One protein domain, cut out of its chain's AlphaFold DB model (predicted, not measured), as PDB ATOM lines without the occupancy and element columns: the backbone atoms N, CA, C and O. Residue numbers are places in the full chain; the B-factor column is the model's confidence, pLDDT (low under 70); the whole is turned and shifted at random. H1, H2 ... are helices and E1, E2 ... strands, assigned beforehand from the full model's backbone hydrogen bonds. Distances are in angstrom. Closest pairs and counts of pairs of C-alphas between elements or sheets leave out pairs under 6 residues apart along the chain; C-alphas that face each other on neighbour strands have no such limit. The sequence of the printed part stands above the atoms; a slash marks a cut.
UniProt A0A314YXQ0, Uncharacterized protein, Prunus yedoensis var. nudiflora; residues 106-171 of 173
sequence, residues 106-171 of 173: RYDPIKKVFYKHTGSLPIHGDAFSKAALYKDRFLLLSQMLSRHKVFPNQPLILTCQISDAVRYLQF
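Overview. This is residues 106 to 171 of the 173 residues of an uncharacterized protein of Prunus yedoensis var. nudiflora (UniProt A0A314YXQ0). A small two-stranded hairpin, E1 and E2, sits beside one long helix, H1, with E1 nearer to the helix. Beyond H1 a long link folds back and ends in a short helix, H2, which sticks out free of the rest. You have 66 printed residues, with two named strands and then two named helices in the order E1, E2, H1, H2; the class is mostly helix. The sheet has the order E1 - E2, antiparallel; the whole is loose, with a radius of gyration of the C-alphas of 14.9 A and spans of 40 by 33 by 19 A.

Arrangement. Start at E1, residues 106 to 108, and E2, residues 113 to 116, a hairpin of antiparallel neighbours at 146 degrees. Look at N 106 and O 115, and at N 108 and O 113: each pair is within hydrogen-bond range at 2.9 A. From E1 go to H1, residues 127 to 147: the closest C-alphas of the two are those of Tyr 107 and Asp 136, 6.7 A apart. H2, residues 163 to 169, is apart from E1, E2 and H1. Every O i to N i+4 pair of H1 is within hydrogen-bond range; in H2 1 of 3 is, and 0 of 4 O i to N i+3 pairs.

Along the chain. Find C-alpha 106 at (26.566, 29.561, -22.534), where E1 begins; it is 6.6 A long and E2 10.2 A. Find C-alpha 127 at (16.107, 41.731, -15.698); from there H1 runs 30.8 A to C-alpha 147. H2, 11.0 A long, ends at C-alpha 169, at (23.852, 53.455, -21.286).

Size, cuts and confidence. The two C-alphas farthest apart are those of Lys 149 and Phe 171, 44.0 A. The printed part has no cut. The link from H1 to H2, 15 residues, is long. Residues 158 to 171 stand free, and pLDDT is under 70 at residues 152 to 171.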
ATOM      1  N   ARG A 106      26.822  28.353 -21.746       89.00
ATOM      2  CA  ARG A 106      26.566  29.561 -22.534       89.00
ATOM      3  C   ARG A 106      26.945  29.306 -23.984       89.00
ATOM      4  O   ARG A 106      27.876  28.550 -24.260       89.00
ATOM      5  N   TYR A 107      26.194  29.910 -24.894       91.62
ATOM      6  CA  TYR A 107      26.393  29.759 -26.328       91.62
ATOM      7  C   TYR A 107      27.252  30.908 -26.869       91.62
ATOM      8  O   TYR A 107      26.925  32.075 -26.662       91.62
ATOM      9  N   ASP A 108      28.335  30.580 -27.573       90.50
ATOM     10  CA  ASP A 108      29.143  31.548 -28.316       90.50
ATOM     11  C   ASP A 108      28.639  31.619 -29.773       90.50
ATOM     12  O   ASP A 108      28.829  30.656 -30.524       90.50
ATOM     13  N   PRO A 109      28.019  32.732 -30.215       87.75
ATOM     14  CA  PRO A 109      27.488  32.861 -31.573       87.75
ATOM     15  C   PRO A 109      28.566  32.985 -32.657       87.75
ATOM     16  O   PRO A 109      28.282  32.716 -33.824       87.75
ATOM     17  N   ILE A 110      29.793  33.379 -32.295       88.62
ATOM     18  CA  ILE A 110      30.912  33.526 -33.232       88.62
ATOM     19  C   ILE A 110      31.512  32.148 -33.493       88.62
ATOM     20  O   ILE A 110      31.575  31.691 -34.635       88.62
ATOM     21  N   LYS A 111      31.909  31.461 -32.418       90.88
ATOM     22  CA  LYS A 111      32.525  30.130 -32.504       90.88
ATOM     23  C   LYS A 111      31.505  29.017 -32.723       90.88
ATOM     24  O   LYS A 111      31.885  27.918 -33.111       90.88
ATOM     25  N   LYS A 112      30.215  29.297 -32.509       89.56
ATOM     26  CA  LYS A 112      29.098  28.349 -32.635       89.56
ATOM     27  C   LYS A 112      29.232  27.134 -31.708       89.56
ATOM     28  O   LYS A 112      28.787  26.042 -32.066       89.56
ATOM     29  N   VAL A 113      29.821  27.329 -30.527       92.56
ATOM     30  CA  VAL A 113      30.072  26.288 -29.513       92.56
ATOM     31  C   VAL A 113      29.471  26.670 -28.165       92.56
ATOM     32  O   VAL A 113      29.246  27.845 -27.880       92.56
ATOM     33  N   PHE A 114      29.231  25.664 -27.325       93.88
ATOM     34  CA  PHE A 114      28.854  25.864 -25.931       93.88
ATOM     35  C   PHE A 114      30.083  25.786 -25.033       93.88
ATOM     36  O   PHE A 114      30.938  24.925 -25.221       93.88
ATOM     37  N   TYR A 115      30.142  26.653 -24.029       93.75
ATOM     38  CA  TYR A 115      31.160  26.601 -22.985       93.75
ATOM     39  C   TYR A 115      30.502  26.539 -21.610       93.75
ATOM     40  O   TYR A 115      29.421  27.097 -21.390       93.75
ATOM     41  N   LYS A 116      31.142  25.818 -20.686       93.62
ATOM     42  CA  LYS A 116      30.671  25.688 -19.306       93.62
ATOM     43  C   LYS A 116      30.735  27.059 -18.632       93.62
ATOM     44  O   LYS A 116      31.755  27.741 -18.693       93.62
ATOM     45  N   HIS A 117      29.644  27.469 -17.995       89.19
ATOM     46  CA  HIS A 117      29.610  28.685 -17.198       89.19
ATOM     47  C   HIS A 117      30.357  28.441 -15.884       89.19
ATOM     48  O   HIS A 117      29.930  27.639 -15.054       89.19
ATOM     49  N   THR A 118      31.484  29.122 -15.707       85.19
ATOM     50  CA  THR A 118      32.304  29.085 -14.493       85.19
ATOM     51  C   THR A 118      31.906  30.260 -13.602       85.19
ATOM     52  O   THR A 118      32.537  31.315 -13.629       85.19
ATOM     53  N   GLY A 119      30.797  30.123 -12.884       82.56
ATOM     54  CA  GLY A 119      30.288  31.179 -12.014       82.56
ATOM     55  C   GLY A 119      29.148  30.693 -11.134       82.56
ATOM     56  O   GLY A 119      28.398  29.792 -11.517       82.56
ATOM     57  N   SER A 120      29.029  31.295  -9.950       79.06
ATOM     58  CA  SER A 120      27.850  31.115  -9.106       79.06
ATOM     59  C   SER A 120      26.671  31.821  -9.766       79.06
ATOM     60  O   SER A 120      26.750  33.012 -10.079       79.06
ATOM     61  N   LEU A 121      25.592  31.083 -10.017       78.62
ATOM     62  CA  LEU A 121      24.365  31.680 -10.518       78.62
ATOM     63  C   LEU A 121      23.550  32.214  -9.342       78.62
ATOM     64  O   LEU A 121      23.366  31.498  -8.356       78.62
ATOM     65  N   PRO A 122      23.029  33.445  -9.441       82.25
ATOM     66  CA  PRO A 122      22.143  33.967  -8.420       82.25
ATOM     67  C   PRO A 122      20.878  33.104  -8.341       82.25
ATOM     68  O   PRO A 122      20.357  32.641  -9.357       82.25
ATOM     69  N   ILE A 123      20.371  32.919  -7.121       84.62
ATOM     70  CA  ILE A 123      19.120  32.187  -6.861       84.62
ATOM     71  C   ILE A 123      17.938  32.896  -7.541       84.62
ATOM     72  O   ILE A 123      16.993  32.256  -8.002       84.62
ATOM     73  N   HIS A 124      18.007  34.225  -7.641       88.06
ATOM     74  CA  HIS A 124      16.991  35.055  -8.271       88.06
ATOM     75  C   HIS A 124      17.456  35.551  -9.641       88.06
ATOM     76  O   HIS A 124      18.591  35.996  -9.811       88.06
ATOM     77  N   GLY A 125      16.557  35.488 -10.621       85.56
ATOM     78  CA  GLY A 125      16.794  36.075 -11.933       85.56
ATOM     79  C   GLY A 125      16.684  37.598 -11.880       85.56
ATOM     80  O   GLY A 125      15.731  38.134 -11.324       85.56
ATOM     81  N   ASP A 126      17.635  38.279 -12.507       89.56
ATOM     82  CA  ASP A 126      17.585  39.721 -12.759       89.56
ATOM     83  C   ASP A 126      17.024  40.020 -14.166       89.56
ATOM     84  O   ASP A 126      17.075  39.173 -15.068       89.56
ATOM     85  N   ALA A 127      16.524  41.235 -14.391       92.94
ATOM     86  CA  ALA A 127      16.107  41.731 -15.698       92.94
ATOM     87  C   ALA A 127      17.198  41.543 -16.763       92.94
ATOM     88  O   ALA A 127      16.897  41.087 -17.872       92.94
ATOM     89  N   PHE A 128      18.469  41.788 -16.422       88.25
ATOM     90  CA  PHE A 128      19.581  41.546 -17.342       88.25
ATOM     91  C   PHE A 128      19.705  40.064 -17.717       88.25
ATOM     92  O   PHE A 128      19.860  39.718 -18.890       88.25
ATOM     93  N   SER A 129      19.561  39.165 -16.739       87.12
ATOM     94  CA  SER A 129      19.618  37.718 -16.975       87.12
ATOM     95  C   SER A 129      18.492  37.234 -17.898       87.12
ATOM     96  O   SER A 129      18.713  36.381 -18.759       87.12
ATOM     97  N   LYS A 130      17.304  37.843 -17.784       90.75
ATOM     98  CA  LYS A 130      16.154  37.570 -18.647       90.75
ATOM     99  C   LYS A 130      16.393  38.068 -20.072       90.75
ATOM    100  O   LYS A 130      16.140  37.326 -21.018       90.75
ATOM    101  N   ALA A 131      16.920  39.280 -20.241       93.25
ATOM    102  CA  ALA A 131      17.279  39.811 -21.557       93.25
ATOM    103  C   ALA A 131      18.350  38.944 -22.246       93.25
ATOM    104  O   ALA A 131      18.204  38.591 -23.419       93.25
ATOM    105  N   ALA A 132      19.381  38.532 -21.500       88.25
ATOM    106  CA  ALA A 132      20.413  37.622 -21.990       88.25
ATOM    107  C   ALA A 132      19.829  36.268 -22.428       88.25
ATOM    108  O   ALA A 132      20.177  35.776 -23.496       88.25
ATOM    109  N   LEU A 133      18.881  35.705 -21.670       89.81
ATOM    110  CA  LEU A 133      18.191  34.464 -22.040       89.81
ATOM    111  C   LEU A 133      17.461  34.582 -23.386       89.81
ATOM    112  O   LEU A 133      17.572  33.686 -24.225       89.81
ATOM    113  N   TYR A 134      16.728  35.675 -23.623       94.25
ATOM    114  CA  TYR A 134      16.046  35.884 -24.908       94.25
ATOM    115  C   TYR A 134      17.031  36.074 -26.062       94.25
ATOM    116  O   TYR A 134      16.811  35.527 -27.143       94.25
ATOM    117  N   LYS A 135      18.132  36.795 -25.825       91.56
ATOM    118  CA  LYS A 135      19.211  36.960 -26.803       91.56
ATOM    119  C   LYS A 135      19.833  35.613 -27.179       91.56
ATOM    120  O   LYS A 135      19.927  35.305 -28.365       91.56
ATOM    121  N   ASP A 136      20.191  34.796 -26.190       91.12
ATOM    122  CA  ASP A 136      20.784  33.469 -26.398       91.12
ATOM    123  C   ASP A 136      19.829  32.569 -27.203       91.12
ATOM    124  O   ASP A 136      20.232  31.932 -28.180       91.12
ATOM    125  N   ARG A 137      18.533  32.580 -26.859       93.62
ATOM    126  CA  ARG A 137      17.499  31.812 -27.569       93.62
ATOM    127  C   ARG A 137      17.347  32.247 -29.025       93.62
ATOM    128  O   ARG A 137      17.239  31.394 -29.903       93.62
ATOM    129  N   PHE A 138      17.336  33.552 -29.285       94.06
ATOM    130  CA  PHE A 138      17.262  34.084 -30.642       94.06
ATOM    131  C   PHE A 138      18.465  33.643 -31.484       94.06
ATOM    132  O   PHE A 138      18.285  33.143 -32.594       94.06
ATOM    133  N   LEU A 139      19.681  33.764 -30.945       91.00
ATOM    134  CA  LEU A 139      20.912  33.382 -31.642       91.00
ATOM    135  C   LEU A 139      20.947  31.884 -31.967       91.00
ATOM    136  O   LEU A 139      21.304  31.506 -33.083       91.00
ATOM    137  N   LEU A 140      20.511  31.039 -31.030       91.56
ATOM    138  CA  LEU A 140      20.426  29.597 -31.247       91.56
ATOM    139  C   LEU A 140      19.423  29.250 -32.355       91.56
ATOM    140  O   LEU A 140      19.735  28.480 -33.262       91.56
ATOM    141  N   LEU A 141      18.227  29.846 -32.317       91.56
ATOM    142  CA  LEU A 141      17.204  29.631 -33.341       91.56
ATOM    143  C   LEU A 141      17.675  30.124 -34.711       91.56
ATOM    144  O   LEU A 141      17.512  29.417 -35.702       91.56
ATOM    145  N   SER A 142      18.323  31.288 -34.767       87.94
ATOM    146  CA  SER A 142      18.927  31.806 -35.995       87.94
ATOM    147  C   SER A 142      19.974  30.843 -36.555       87.94
ATOM    148  O   SER A 142      20.019  30.623 -37.766       87.94
ATOM    149  N   GLN A 143      20.801  30.239 -35.696       88.06
ATOM    150  CA  GLN A 143      21.766  29.225 -36.112       88.06
ATOM    151  C   GLN A 143      21.068  27.961 -36.635       88.06
ATOM    152  O   GLN A 143      21.487  27.418 -37.658       88.06
ATOM    153  N   MET A 144      20.026  27.483 -35.948       89.06
ATOM    154  CA  MET A 144      19.252  26.311 -36.367       89.06
ATOM    155  C   MET A 144      18.609  26.530 -37.741       89.06
ATOM    156  O   MET A 144      18.745  25.676 -38.615       89.06
ATOM    157  N   LEU A 145      17.981  27.690 -37.956       87.94
ATOM    158  CA  LEU A 145      17.358  28.053 -39.230       87.94
ATOM    159  C   LEU A 145      18.388  28.185 -40.353       87.94
ATOM    160  O   LEU A 145      18.185  27.627 -41.423       87.94
ATOM    161  N   SER A 146      19.531  28.830 -40.095       84.38
ATOM    162  CA  SER A 146      20.613  28.967 -41.081       84.38
ATOM    163  C   SER A 146      21.186  27.623 -41.552       84.38
ATOM    164  O   SER A 146      21.751  27.552 -42.639       84.38
ATOM    165  N   ARG A 147      21.082  26.556 -40.749       85.38
ATOM    166  CA  ARG A 147      21.544  25.208 -41.125       85.38
ATOM    167  C   ARG A 147      20.494  24.406 -41.893       85.38
ATOM    168  O   ARG A 147      20.816  23.356 -42.450       85.38
ATOM    169  N   HIS A 148      19.240  24.841 -41.879       85.75
ATOM    170  CA  HIS A 148      18.130  24.057 -42.389       85.75
ATOM    171  C   HIS A 148      17.942  24.284 -43.894       85.75
ATOM    172  O   HIS A 148      17.670  25.390 -44.340       85.75
ATOM    173  N   LYS A 149      18.029  23.208 -44.686       82.00
ATOM    174  CA  LYS A 149      18.082  23.250 -46.164       82.00
ATOM    175  C   LYS A 149      16.889  23.944 -46.840       82.00
ATOM    176  O   LYS A 149      17.036  24.452 -47.943       82.00
ATOM    177  N   VAL A 150      15.720  23.936 -46.195       82.00
ATOM    178  CA  VAL A 150      14.477  24.548 -46.717       82.00
ATOM    179  C   VAL A 150      14.458  26.068 -46.534       82.00
ATOM    180  O   VAL A 150      13.705  26.753 -47.214       82.00
ATOM    181  N   PHE A 151      15.296  26.603 -45.644       70.94
ATOM    182  CA  PHE A 151      15.478  28.039 -45.481       70.94
ATOM    183  C   PHE A 151      16.757  28.417 -46.237       70.94
ATOM    184  O   PHE A 151      17.847  28.303 -45.675       70.94
ATOM    185  N   PRO A 152      16.671  28.783 -47.534       59.81
ATOM    186  CA  PRO A 152      17.842  29.242 -48.269       59.81
ATOM    187  C   PRO A 152      18.466  30.424 -47.525       59.81
ATOM    188  O   PRO A 152      17.747  31.180 -46.875       59.81
ATOM    189  N   ASN A 153      19.794  30.547 -47.616       58.34
ATOM    190  CA  ASN A 153      20.658  31.504 -46.915       58.34
ATOM    191  C   ASN A 153      20.313  32.985 -47.189       58.34
ATOM    192  O   ASN A 153      21.144  33.741 -47.688       58.34
ATOM    193  N   GLN A 154      19.105  33.429 -46.865       53.75
ATOM    194  CA  GLN A 154      18.819  34.830 -46.650       53.75
ATOM    195  C   GLN A 154      19.306  35.155 -45.243       53.75
ATOM    196  O   GLN A 154      18.825  34.556 -44.275       53.75
ATOM    197  N   PRO A 155      20.280  36.064 -45.093       50.19
ATOM    198  CA  PRO A 155      20.615  36.560 -43.779       50.19
ATOM    199  C   PRO A 155      19.348  37.208 -43.217       50.19
ATOM    200  O   PRO A 155      18.935  38.268 -43.678       50.19
ATOM    201  N   LEU A 156      18.751  36.602 -42.186       53.31
ATOM    202  CA  LEU A 156      17.833  37.284 -41.268       53.31
ATOM    203  C   LEU A 156      18.641  38.276 -40.416       53.31
ATOM    204  O   LEU A 156      18.610  38.267 -39.191       53.31
ATOM    205  N   ILE A 157      19.432  39.113 -41.082       48.09
ATOM    206  CA  ILE A 157      20.045  40.293 -40.520       48.09
ATOM    207  C   ILE A 157      19.066  41.411 -40.863       48.09
ATOM    208  O   ILE A 157      19.250  42.168 -41.810       48.09
ATOM    209  N   LEU A 158      18.018  41.539 -40.049       43.12
ATOM    210  CA  LEU A 158      17.698  42.891 -39.627       43.12
ATOM    211  C   LEU A 158      18.905  43.300 -38.785       43.12
ATOM    212  O   LEU A 158      19.125  42.769 -37.696       43.12
ATOM    213  N   THR A 159      19.741  44.165 -39.352       45.88
ATOM    214  CA  THR A 159      20.829  44.862 -38.673       45.88
ATOM    215  C   THR A 159      20.213  45.729 -37.580       45.88
ATOM    216  O   THR A 159      20.131  46.945 -37.714       45.88
ATOM    217  N   CYS A 160      19.744  45.125 -36.492       41.91
ATOM    218  CA  CYS A 160      19.572  45.851 -35.253       41.91
ATOM    219  C   CYS A 160      20.987  46.017 -34.708       41.91
ATOM    220  O   CYS A 160      21.547  45.122 -34.072       41.91
ATOM    221  N   GLN A 161      21.609  47.121 -35.113       42.53
ATOM    222  CA  GLN A 161      22.892  47.594 -34.634       42.53
ATOM    223  C   GLN A 161      22.866  47.581 -33.101       42.53
ATOM    224  O   GLN A 161      22.360  48.492 -32.456       42.53
ATOM    225  N   ILE A 162      23.459  46.550 -32.498       46.53
ATOM    226  CA  ILE A 162      23.724  46.497 -31.051       46.53
ATOM    227  C   ILE A 162      24.648  47.667 -30.627       46.53
ATOM    228  O   ILE A 162      24.780  47.958 -29.442       46.53
ATOM    229  N   SER A 163      25.224  48.401 -31.590       43.56
ATOM    230  CA  SER A 163      25.959  49.647 -31.364       43.56
ATOM    231  C   SER A 163      25.106  50.766 -30.739       43.56
ATOM    232  O   SER A 163      25.637  51.550 -29.953       43.56
ATOM    233  N   ASP A 164      23.788  50.805 -30.973       39.94
ATOM    234  CA  ASP A 164      22.944  51.890 -30.444       39.94
ATOM    235  C   ASP A 164      22.511  51.667 -28.985       39.94
ATOM    236  O   ASP A 164      22.334  52.626 -28.235       39.94
ATOM    237  N   ALA A 165      22.429  50.414 -28.523       43.41
ATOM    238  CA  ALA A 165      22.065  50.117 -27.133       43.41
ATOM    239  C   ALA A 165      23.212  50.388 -26.141       43.41
ATOM    240  O   ALA A 165      22.962  50.739 -24.990       43.41
ATOM    241  N   VAL A 166      24.473  50.269 -26.578       47.69
ATOM    242  CA  VAL A 166      25.638  50.589 -25.731       47.69
ATOM    243  C   VAL A 166      25.831  52.105 -25.608       47.69
ATOM    244  O   VAL A 166      26.211  52.584 -24.543       47.69
ATOM    245  N   ARG A 167      25.482  52.887 -26.642       41.59
ATOM    246  CA  ARG A 167      25.536  54.358 -26.570       41.59
ATOM    247  C   ARG A 167      24.520  54.956 -25.600       41.59
ATOM    248  O   ARG A 167      24.843  55.941 -24.947       41.59
ATOM    249  N   TYR A 168      23.337  54.362 -25.448       41.28
ATOM    250  CA  TYR A 168      22.322  54.897 -24.531       41.28
ATOM    251  C   TYR A 168      22.641  54.684 -23.043       41.28
ATOM    252  O   TYR A 168      22.208  55.482 -22.219       41.28
ATOM    253  N   LEU A 169      23.440  53.674 -22.682       46.22
ATOM    254  CA  LEU A 169      23.852  53.455 -21.286       46.22
ATOM    255  C   LEU A 169      25.066  54.294 -20.863       46.22
ATOM    256  O   LEU A 169      25.333  54.411 -19.672       46.22
ATOM    257  N   GLN A 170      25.781  54.904 -21.810       43.09
ATOM    258  CA  GLN A 170      26.952  55.740 -21.523       43.09
ATOM    259  C   GLN A 170      26.617  57.238 -21.366       43.09
ATOM    260  O   GLN A 170      27.498  58.015 -21.020       43.09
ATOM    261  N   PHE A 171      25.357  57.634 -21.584       43.19
ATOM    262  CA  PHE A 171      24.867  59.021 -21.484       43.19
ATOM    263  C   PHE A 171      23.863  59.249 -20.334       43.19
ATOM    264  O   PHE A 171      23.109  60.218 -20.346       43.19
TER     265      PHE A 171